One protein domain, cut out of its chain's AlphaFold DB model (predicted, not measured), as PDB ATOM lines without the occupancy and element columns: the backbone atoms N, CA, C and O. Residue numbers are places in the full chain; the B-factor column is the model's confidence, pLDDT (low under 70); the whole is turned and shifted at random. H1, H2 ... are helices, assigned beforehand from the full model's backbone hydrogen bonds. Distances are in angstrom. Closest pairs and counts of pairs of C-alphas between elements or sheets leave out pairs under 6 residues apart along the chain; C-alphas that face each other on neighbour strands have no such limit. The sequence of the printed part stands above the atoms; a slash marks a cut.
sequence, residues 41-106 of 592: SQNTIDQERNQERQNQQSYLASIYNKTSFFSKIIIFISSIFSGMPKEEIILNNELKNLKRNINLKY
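This is residues 41 to 106 of the 592 residues of an uncharacterized protein of Spirochaetes bacterium GWB1_27_13 (UniProt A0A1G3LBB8). Two long helices, H1 and H3, stand about perpendicular like an L, residues 57 to 64 of H1 meeting residues 87 to 91 of H3, and the shorter H2 packs with residues 75 to 79 across the beginning of H3, at residues 86 to 90. Residues 41 to 55 and 95 to 106 stick out as two arms. The printed part has 66 residues, with H1, H2 and H3 in that order and no named strand: all helix. It is loose, radius of gyration of the C-alphas 14.8 A, spanning 45 by 33 by 22 A.

H1, residues 42 to 66, begins at C-alpha 42 (11.033, -63.278, 38.082) and is 36.4 A long. H2 is residues 69 to 82. H3, residues 86 to 105, is 28.8 A long and ends at C-alpha 105 (29.687, -41.570, 64.095).

H1, with residues 57 to 64 alone, touches H3, about perpendicular at 88 degrees; their closest C-alphas, of Leu 60 and Glu 87, are 5.7 A apart. H2, with residues 75 to 79 alone, touches H3, about perpendicular at 77 degrees; their closest C-alphas, of Ser 79 and Lys 86, are 5.9 A apart. In H1, H2 and H3 every O i to N i+4 pair is within hydrogen-bond range.

The printed part has no cut, and both links are tight. Residues 41 to 50 have pLDDT under 70.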
ATOM      1  N   SER A  41       6.919 -60.987  38.669       44.44
ATOM      2  CA  SER A  41       7.374 -62.070  37.799       44.44
ATOM      3  C   SER A  41       8.901 -62.046  37.786       44.44
ATOM      4  O   SER A  41       9.461 -60.955  37.678       44.44
ATOM      5  N   GLN A  42       9.567 -63.196  37.938       50.94
ATOM      6  CA  GLN A  42      11.033 -63.278  38.082       50.94
ATOM      7  C   GLN A  42      11.776 -62.406  37.052       50.94
ATOM      8  O   GLN A  42      12.719 -61.702  37.401       50.94
ATOM      9  N   ASN A  43      11.229 -62.302  35.837       47.69
ATOM     10  CA  ASN A  43      11.709 -61.424  34.768       47.69
ATOM     11  C   ASN A  43      11.828 -59.931  35.147       47.69
ATOM     12  O   ASN A  43      12.763 -59.269  34.706       47.69
ATOM     13  N   THR A  44      10.911 -59.374  35.942       54.19
ATOM     14  CA  THR A  44      10.932 -57.959  36.363       54.19
ATOM     15  C   THR A  44      11.973 -57.715  37.456       54.19
ATOM     16  O   THR A  44      12.677 -56.708  37.424       54.19
ATOM     17  N   ILE A  45      12.125 -58.665  38.386       57.91
ATOM     18  CA  ILE A  45      13.137 -58.612  39.455       57.91
ATOM     19  C   ILE A  45      14.543 -58.700  38.852       57.91
ATOM     20  O   ILE A  45      15.442 -57.958  39.252       57.91
ATOM     21  N   ASP A  46      14.732 -59.575  37.865       56.09
ATOM     22  CA  ASP A  46      16.018 -59.751  37.191       56.09
ATOM     23  C   ASP A  46      16.389 -58.531  36.336       56.09
ATOM     24  O   ASP A  46      17.555 -58.134  36.296       56.09
ATOM     25  N   GLN A  47      15.410 -57.871  35.708       60.97
ATOM     26  CA  GLN A  47      15.630 -56.612  34.988       60.97
ATOM     27  C   GLN A  47      16.027 -55.458  35.919       60.97
ATOM     28  O   GLN A  47      17.000 -54.762  35.624       60.97
ATOM     29  N   GLU A  48      15.339 -55.280  37.051       61.38
ATOM     30  CA  GLU A  48      15.691 -54.259  38.051       61.38
ATOM     31  C   GLU A  48      17.089 -54.510  38.640       61.38
ATOM     32  O   GLU A  48      17.915 -53.598  38.683       61.38
ATOM     33  N   ARG A  49      17.417 -55.762  38.994       62.88
ATOM     34  CA  ARG A  49      18.756 -56.139  39.489       62.88
ATOM     35  C   ARG A  49      19.857 -55.888  38.459       62.88
ATOM     36  O   ARG A  49      20.956 -55.467  38.822       62.88
ATOM     37  N   ASN A  50      19.583 -56.138  37.179       68.00
ATOM     38  CA  ASN A  50      20.540 -55.881  36.105       68.00
ATOM     39  C   ASN A  50      20.754 -54.377  35.876       68.00
ATOM     40  O   ASN A  50      21.898 -53.953  35.703       68.00
ATOM     41  N   GLN A  51      19.698 -53.563  35.948       70.06
ATOM     42  CA  GLN A  51      19.816 -52.101  35.895       70.06
ATOM     43  C   GLN A  51      20.583 -51.539  37.098       70.06
ATOM     44  O   GLN A  51      21.457 -50.692  36.924       70.06
ATOM     45  N   GLU A  52      20.323 -52.031  38.311       71.56
ATOM     46  CA  GLU A  52      21.061 -51.630  39.516       71.56
ATOM     47  C   GLU A  52      22.561 -51.930  39.391       71.56
ATOM     48  O   GLU A  52      23.391 -51.066  39.682       71.56
ATOM     49  N   ARG A  53      22.922 -53.116  38.883       72.31
ATOM     50  CA  ARG A  53      24.324 -53.491  38.630       72.31
ATOM     51  C   ARG A  53      24.990 -52.588  37.595       72.31
ATOM     52  O   ARG A  53      26.116 -52.148  37.819       72.31
ATOM     53  N   GLN A  54      24.304 -52.270  36.497       73.06
ATOM     54  CA  GLN A  54      24.824 -51.355  35.472       73.06
ATOM     55  C   GLN A  54      25.013 -49.931  36.015       73.06
ATOM     56  O   GLN A  54      26.033 -49.292  35.750       73.06
ATOM     57  N   ASN A  55      24.073 -49.447  36.828       78.25
ATOM     58  CA  ASN A  55      24.163 -48.141  37.482       78.25
ATOM     59  C   ASN A  55      25.310 -48.086  38.499       78.25
ATOM     60  O   ASN A  55      26.015 -47.083  38.599       78.25
ATOM     61  N   GLN A  56      25.544 -49.174  39.230       78.00
ATOM     62  CA  GLN A  56      26.672 -49.270  40.150       78.00
ATOM     63  C   GLN A  56      28.012 -49.305  39.402       78.00
ATOM     64  O   GLN A  56      28.946 -48.607  39.795       78.00
ATOM     65  N   GLN A  57      28.109 -50.043  38.295       77.25
ATOM     66  CA  GLN A  57      29.314 -50.078  37.457       77.25
ATOM     67  C   GLN A  57      29.628 -48.711  36.835       77.25
ATOM     68  O   GLN A  57      30.776 -48.268  36.877       77.25
ATOM     69  N   SER A  58      28.620 -48.003  36.316       76.06
ATOM     70  CA  SER A  58      28.812 -46.663  35.748       76.06
ATOM     71  C   SER A  58      29.222 -45.638  36.811       76.06
ATOM     72  O   SER A  58      30.102 -44.807  36.567       76.06
ATOM     73  N   TYR A  59      28.674 -45.743  38.025       79.62
ATOM     74  CA  TYR A  59      29.085 -44.923  39.161       79.62
ATOM     75  C   TYR A  59      30.543 -45.180  39.565       79.62
ATOM     76  O   TYR A  59      31.319 -44.227  39.674       79.62
ATOM     77  N   LEU A  60      30.954 -46.444  39.699       79.69
ATOM     78  CA  LEU A  60      32.337 -46.818  40.027       79.69
ATOM     79  C   LEU A  60      33.328 -46.352  38.948       79.69
ATOM     80  O   LEU A  60      34.384 -45.806  39.276       79.69
ATOM     81  N   ALA A  61      32.963 -46.464  37.668       77.81
ATOM     82  CA  ALA A  61      33.754 -45.934  36.558       77.81
ATOM     83  C   ALA A  61      33.883 -44.399  36.617       77.81
ATOM     84  O   ALA A  61      34.952 -43.842  36.350       77.81
ATOM     85  N   SER A  62      32.821 -43.694  37.023       79.75
ATOM     86  CA  SER A  62      32.855 -42.238  37.207       79.75
ATOM     87  C   SER A  62      33.794 -41.816  38.345       79.75
ATOM     88  O   SER A  62      34.528 -40.835  38.196       79.75
ATOM     89  N   ILE A  63      33.831 -42.580  39.444       77.31
ATOM     90  CA  ILE A  63      34.771 -42.366  40.550       77.31
ATOM     91  C   ILE A  63      36.194 -42.594  40.051       77.31
ATOM     92  O   ILE A  63      37.037 -41.713  40.218       77.31
ATOM     93  N   TYR A  64      36.453 -43.710  39.362       77.50
ATOM     94  CA  TYR A  64      37.769 -43.988  38.785       77.50
ATOM     95  C   TYR A  64      38.254 -42.826  37.920       77.50
ATOM     96  O   TYR A  64      39.362 -42.333  38.115       77.50
ATOM     97  N   ASN A  65      37.408 -42.310  37.027       77.69
ATOM     98  CA  ASN A  65      37.773 -41.212  36.138       77.69
ATOM     99  C   ASN A  65      38.123 -39.919  36.886       77.69
ATOM    100  O   ASN A  65      39.072 -39.242  36.480       77.69
ATOM    101  N   LYS A  66      37.431 -39.625  37.993       80.06
ATOM    102  CA  LYS A  66      37.659 -38.447  38.845       80.06
ATOM    103  C   LYS A  66      38.855 -38.575  39.796       80.06
ATOM    104  O   LYS A  66      39.305 -37.563  40.325       80.06
ATOM    105  N   THR A  67      39.384 -39.779  40.025       80.50
ATOM    106  CA  THR A  67      40.554 -39.960  40.903       80.50
ATOM    107  C   THR A  67      41.851 -39.414  40.295       80.50
ATOM    108  O   THR A  67      42.048 -39.406  39.075       80.50
ATOM    109  N   SER A  68      42.757 -38.965  41.170       83.56
ATOM    110  CA  SER A  68      44.090 -38.476  40.800       83.56
ATOM    111  C   SER A  68      44.914 -39.555  40.086       83.56
ATOM    112  O   SER A  68      44.754 -40.750  40.339       83.56
ATOM    113  N   PHE A  69      45.833 -39.135  39.211       80.25
ATOM    114  CA  PHE A  69      46.723 -40.022  38.452       80.25
ATOM    115  C   PHE A  69      47.468 -41.027  39.349       80.25
ATOM    116  O   PHE A  69      47.495 -42.220  39.050       80.25
ATOM    117  N   PHE A  70      47.983 -40.581  40.498       79.62
ATOM    118  CA  PHE A  70      48.659 -41.459  41.459       79.62
ATOM    119  C   PHE A  70      47.719 -42.508  42.065       79.62
ATOM    120  O   PHE A  70      48.087 -43.674  42.192       79.62
ATOM    121  N   SER A  71      46.477 -42.131  42.375       77.19
ATOM    122  CA  SER A  71      45.459 -43.061  42.870       77.19
ATOM    123  C   SER A  71      45.103 -44.114  41.818       77.19
ATOM    124  O   SER A  71      44.948 -45.284  42.156       77.19
ATOM    125  N   LYS A  72      45.057 -43.737  40.533       80.75
ATOM    126  CA  LYS A  72      44.837 -44.676  39.420       80.75
ATOM    127  C   LYS A  72      45.968 -45.698  39.289       80.75
ATOM    128  O   LYS A  72      45.675 -46.867  39.039       80.75
ATOM    129  N   ILE A  73      47.222 -45.287  39.495       79.25
ATOM    130  CA  ILE A  73      48.385 -46.193  39.520       79.25
ATOM    131  C   ILE A  73      48.280 -47.158  40.708       79.25
ATOM    132  O   ILE A  73      48.430 -48.362  40.524       79.25
ATOM    133  N   ILE A  74      47.946 -46.671  41.905       81.44
ATOM    134  CA  ILE A  74      47.782 -47.522  43.096       81.44
ATOM    135  C   ILE A  74      46.650 -48.543  42.908       81.44
ATOM    136  O   ILE A  74      46.817 -49.709  43.267       81.44
ATOM    137  N   ILE A  75      45.522 -48.137  42.311       79.94
ATOM    138  CA  ILE A  75      44.401 -49.038  41.986       79.94
ATOM    139  C   ILE A  75      44.833 -50.078  40.945       79.94
ATOM    140  O   ILE A  75      44.500 -51.250  41.080       79.94
ATOM    141  N   PHE A  76      45.604 -49.676  39.931       78.94
ATOM    142  CA  PHE A  76      46.119 -50.582  38.903       78.94
ATOM    143  C   PHE A  76      47.088 -51.624  39.476       78.94
ATOM    144  O   PHE A  76      46.931 -52.812  39.210       78.94
ATOM    145  N   ILE A  77      48.033 -51.199  40.316       79.62
ATOM    146  CA  ILE A  77      48.969 -52.096  41.005       79.62
ATOM    147  C   ILE A  77      48.195 -53.051  41.922       79.62
ATOM    148  O   ILE A  77      48.369 -54.264  41.837       79.62
ATOM    149  N   SER A  78      47.278 -52.525  42.737       76.75
ATOM    150  CA  SER A  78      46.420 -53.340  43.607       76.75
ATOM    151  C   SER A  78      45.585 -54.354  42.817       76.75
ATOM    152  O   SER A  78      45.388 -55.468  43.289       76.75
ATOM    153  N   SER A  79      45.130 -54.009  41.608       83.56
ATOM    154  CA  SER A  79      44.377 -54.906  40.714       83.56
ATOM    155  C   SER A  79      45.218 -56.061  40.201       83.56
ATOM    156  O   SER A  79      44.767 -57.202  40.239       83.56
ATOM    157  N   ILE A  80      46.469 -55.796  39.829       80.62
ATOM    158  CA  ILE A  80      47.402 -56.839  39.390       80.62
ATOM    159  C   ILE A  80      47.716 -57.812  40.531       80.62
ATOM    160  O   ILE A  80      47.702 -59.020  40.321       80.62
ATOM    161  N   PHE A  81      47.976 -57.303  41.739       80.12
ATOM    162  CA  PHE A  81      48.361 -58.146  42.877       80.12
ATOM    163  C   PHE A  81      47.191 -58.897  43.521       80.12
ATOM    164  O   PHE A  81      47.392 -59.990  44.042       80.12
ATOM    165  N   SER A  82      45.984 -58.329  43.510       73.75
ATOM    166  CA  SER A  82      44.804 -58.963  44.117       73.75
ATOM    167  C   SER A  82      43.992 -59.825  43.150       73.75
ATOM    168  O   SER A  82      43.128 -60.572  43.598       73.75
ATOM    169  N   GLY A  83      44.226 -59.704  41.838       75.00
ATOM    170  CA  GLY A  83      43.420 -60.365  40.808       75.00
ATOM    171  C   GLY A  83      41.996 -59.811  40.668       75.00
ATOM    172  O   GLY A  83      41.219 -60.345  39.880       75.00
ATOM    173  N   MET A  84      41.642 -58.750  41.404       82.12
ATOM    174  CA  MET A  84      40.318 -58.124  41.352       82.12
ATOM    175  C   MET A  84      40.243 -57.044  40.256       82.12
ATOM    176  O   MET A  84      41.219 -56.310  40.046       82.12
ATOM    177  N   PRO A  85      39.092 -56.882  39.573       82.69
ATOM    178  CA  PRO A  85      38.850 -55.771  38.659       82.69
ATOM    179  C   PRO A  85      38.945 -54.414  39.373       82.69
ATOM    180  O   PRO A  85      38.709 -54.283  40.578       82.69
ATOM    181  N   LYS A  86      39.290 -53.366  38.615       79.06
ATOM    182  CA  LYS A  86      39.531 -52.012  39.149       79.06
ATOM    183  C   LYS A  86      38.307 -51.461  39.879       79.06
ATOM    184  O   LYS A  86      38.443 -50.797  40.903       79.06
ATOM    185  N   GLU A  87      37.123 -51.757  39.361       78.25
ATOM    186  CA  GLU A  87      35.829 -51.351  39.900       78.25
ATOM    187  C   GLU A  87      35.579 -51.961  41.285       78.25
ATOM    188  O   GLU A  87      35.077 -51.276  42.173       78.25
ATOM    189  N   GLU A  88      35.989 -53.211  41.505       78.25
ATOM    190  CA  GLU A  88      35.825 -53.912  42.785       78.25
ATOM    191  C   GLU A  88      36.783 -53.379  43.858       78.25
ATOM    192  O   GLU A  88      36.425 -53.271  45.029       78.25
ATOM    193  N   ILE A  89      37.974 -52.925  43.468       80.12
ATOM    194  CA  ILE A  89      38.916 -52.262  44.386       80.12
ATOM    195  C   ILE A  89      38.370 -50.913  44.848       80.12
ATOM    196  O   ILE A  89      38.490 -50.563  46.024       80.12
ATOM    197  N   ILE A  90      37.755 -50.155  43.938       82.06
ATOM    198  CA  ILE A  90      37.101 -48.885  44.274       82.06
ATOM    199  C   ILE A  90      35.904 -49.144  45.180       82.06
ATOM    200  O   ILE A  90      35.775 -48.478  46.204       82.06
ATOM    201  N   LEU A  91      35.082 -50.142  44.854       83.00
ATOM    202  CA  LEU A  91      33.966 -50.569  45.690       83.00
ATOM    203  C   LEU A  91      34.441 -50.912  47.108       83.00
ATOM    204  O   LEU A  91      33.903 -50.380  48.072       83.00
ATOM    205  N   ASN A  92      35.498 -51.714  47.243       83.12
ATOM    206  CA  ASN A  92      36.075 -52.078  48.537       83.12
ATOM    207  C   ASN A  92      36.625 -50.869  49.307       83.12
ATOM    208  O   ASN A  92      36.497 -50.812  50.529       83.12
ATOM    209  N   ASN A  93      37.216 -49.885  48.626       84.25
ATOM    210  CA  ASN A  93      37.673 -48.649  49.266       84.25
ATOM    211  C   ASN A  93      36.505 -47.783  49.754       84.25
ATOM    212  O   ASN A  93      36.548 -47.286  50.880       84.25
ATOM    213  N   GLU A  94      35.448 -47.638  48.957       83.38
ATOM    214  CA  GLU A  94      34.241 -46.908  49.360       83.38
ATOM    215  C   GLU A  94      33.504 -47.615  50.504       83.38
ATOM    216  O   GLU A  94      33.111 -46.975  51.478       83.38
ATOM    217  N   LEU A  95      33.407 -48.946  50.467       85.44
ATOM    218  CA  LEU A  95      32.855 -49.743  51.565       85.44
ATOM    219  C   LEU A  95      33.699 -49.618  52.842       85.44
ATOM    220  O   LEU A  95      33.141 -49.509  53.933       85.44
ATOM    221  N   LYS A  96      35.034 -49.554  52.735       86.50
ATOM    222  CA  LYS A  96      35.922 -49.266  53.879       86.50
ATOM    223  C   LYS A  96      35.699 -47.865  54.445       86.50
ATOM    224  O   LYS A  96      35.662 -47.710  55.667       86.50
ATOM    225  N   ASN A  97      35.534 -46.855  53.590       85.75
ATOM    226  CA  ASN A  97      35.207 -45.495  54.020       85.75
ATOM    227  C   ASN A  97      33.859 -45.459  54.744       85.75
ATOM    228  O   ASN A  97      33.746 -44.840  55.801       85.75
ATOM    229  N   LEU A  98      32.867 -46.170  54.215       85.75
ATOM    230  CA  LEU A  98      31.538 -46.286  54.797       85.75
ATOM    231  C   LEU A  98      31.573 -47.012  56.154       85.75
ATOM    232  O   LEU A  98      31.043 -46.482  57.127       85.75
ATOM    233  N   LYS A  99      32.307 -48.128  56.272       87.94
ATOM    234  CA  LYS A  99      32.597 -48.803  57.554       87.94
ATOM    235  C   LYS A  99      33.232 -47.852  58.568       87.94
ATOM    236  O   LYS A  99      32.799 -47.791  59.718       87.94
ATOM    237  N   ARG A 100      34.247 -47.084  58.155       86.31
ATOM    238  CA  ARG A 100      34.919 -46.108  59.029       86.31
ATOM    239  C   ARG A 100      33.953 -45.018  59.490       86.31
ATOM    240  O   ARG A 100      33.949 -44.680  60.666       86.31
ATOM    241  N   ASN A 101      33.135 -44.492  58.584       87.06
ATOM    242  CA  ASN A 101      32.149 -43.466  58.906       87.06
ATOM    243  C   ASN A 101      31.096 -43.980  59.890       87.06
ATOM    244  O   ASN A 101      30.768 -43.258  60.830       87.06
ATOM    245  N   ILE A 102      30.617 -45.218  59.713       87.06
ATOM    246  CA  ILE A 102      29.667 -45.832  60.644       87.06
ATOM    247  C   ILE A 102      30.302 -45.965  62.032       87.06
ATOM    248  O   ILE A 102      29.738 -45.460  62.994       87.06
ATOM    249  N   ASN A 103      31.503 -46.543  62.136       86.44
ATOM    250  CA  ASN A 103      32.178 -46.732  63.427       86.44
ATOM    251  C   ASN A 103      32.530 -45.421  64.146       86.44
ATOM    252  O   ASN A 103      32.520 -45.380  65.372       86.44
ATOM    253  N   LEU A 104      32.875 -44.362  63.404       85.25
ATOM    254  CA  LEU A 104      33.229 -43.066  63.994       85.25
ATOM    255  C   LEU A 104      32.011 -42.293  64.500       85.25
ATOM    256  O   LEU A 104      32.117 -41.594  65.504       85.25
ATOM    257  N   LYS A 105      30.886 -42.362  63.781       85.50
ATOM    258  CA  LYS A 105      29.687 -41.570  64.095       85.50
ATOM    259  C   LYS A 105      28.690 -42.305  64.982       85.50
ATOM    260  O   LYS A 105      27.976 -41.657  65.738       85.50
ATOM    261  N   TYR A 106      28.633 -43.629  64.891       83.19
ATOM    262  CA  TYR A 106      27.600 -44.437  65.524       83.19
ATOM    263  C   TYR A 106      28.259 -45.490  66.406       83.19
ATOM    264  O   TYR A 106      28.944 -46.373  65.898       83.19
TER     265      TYR A 106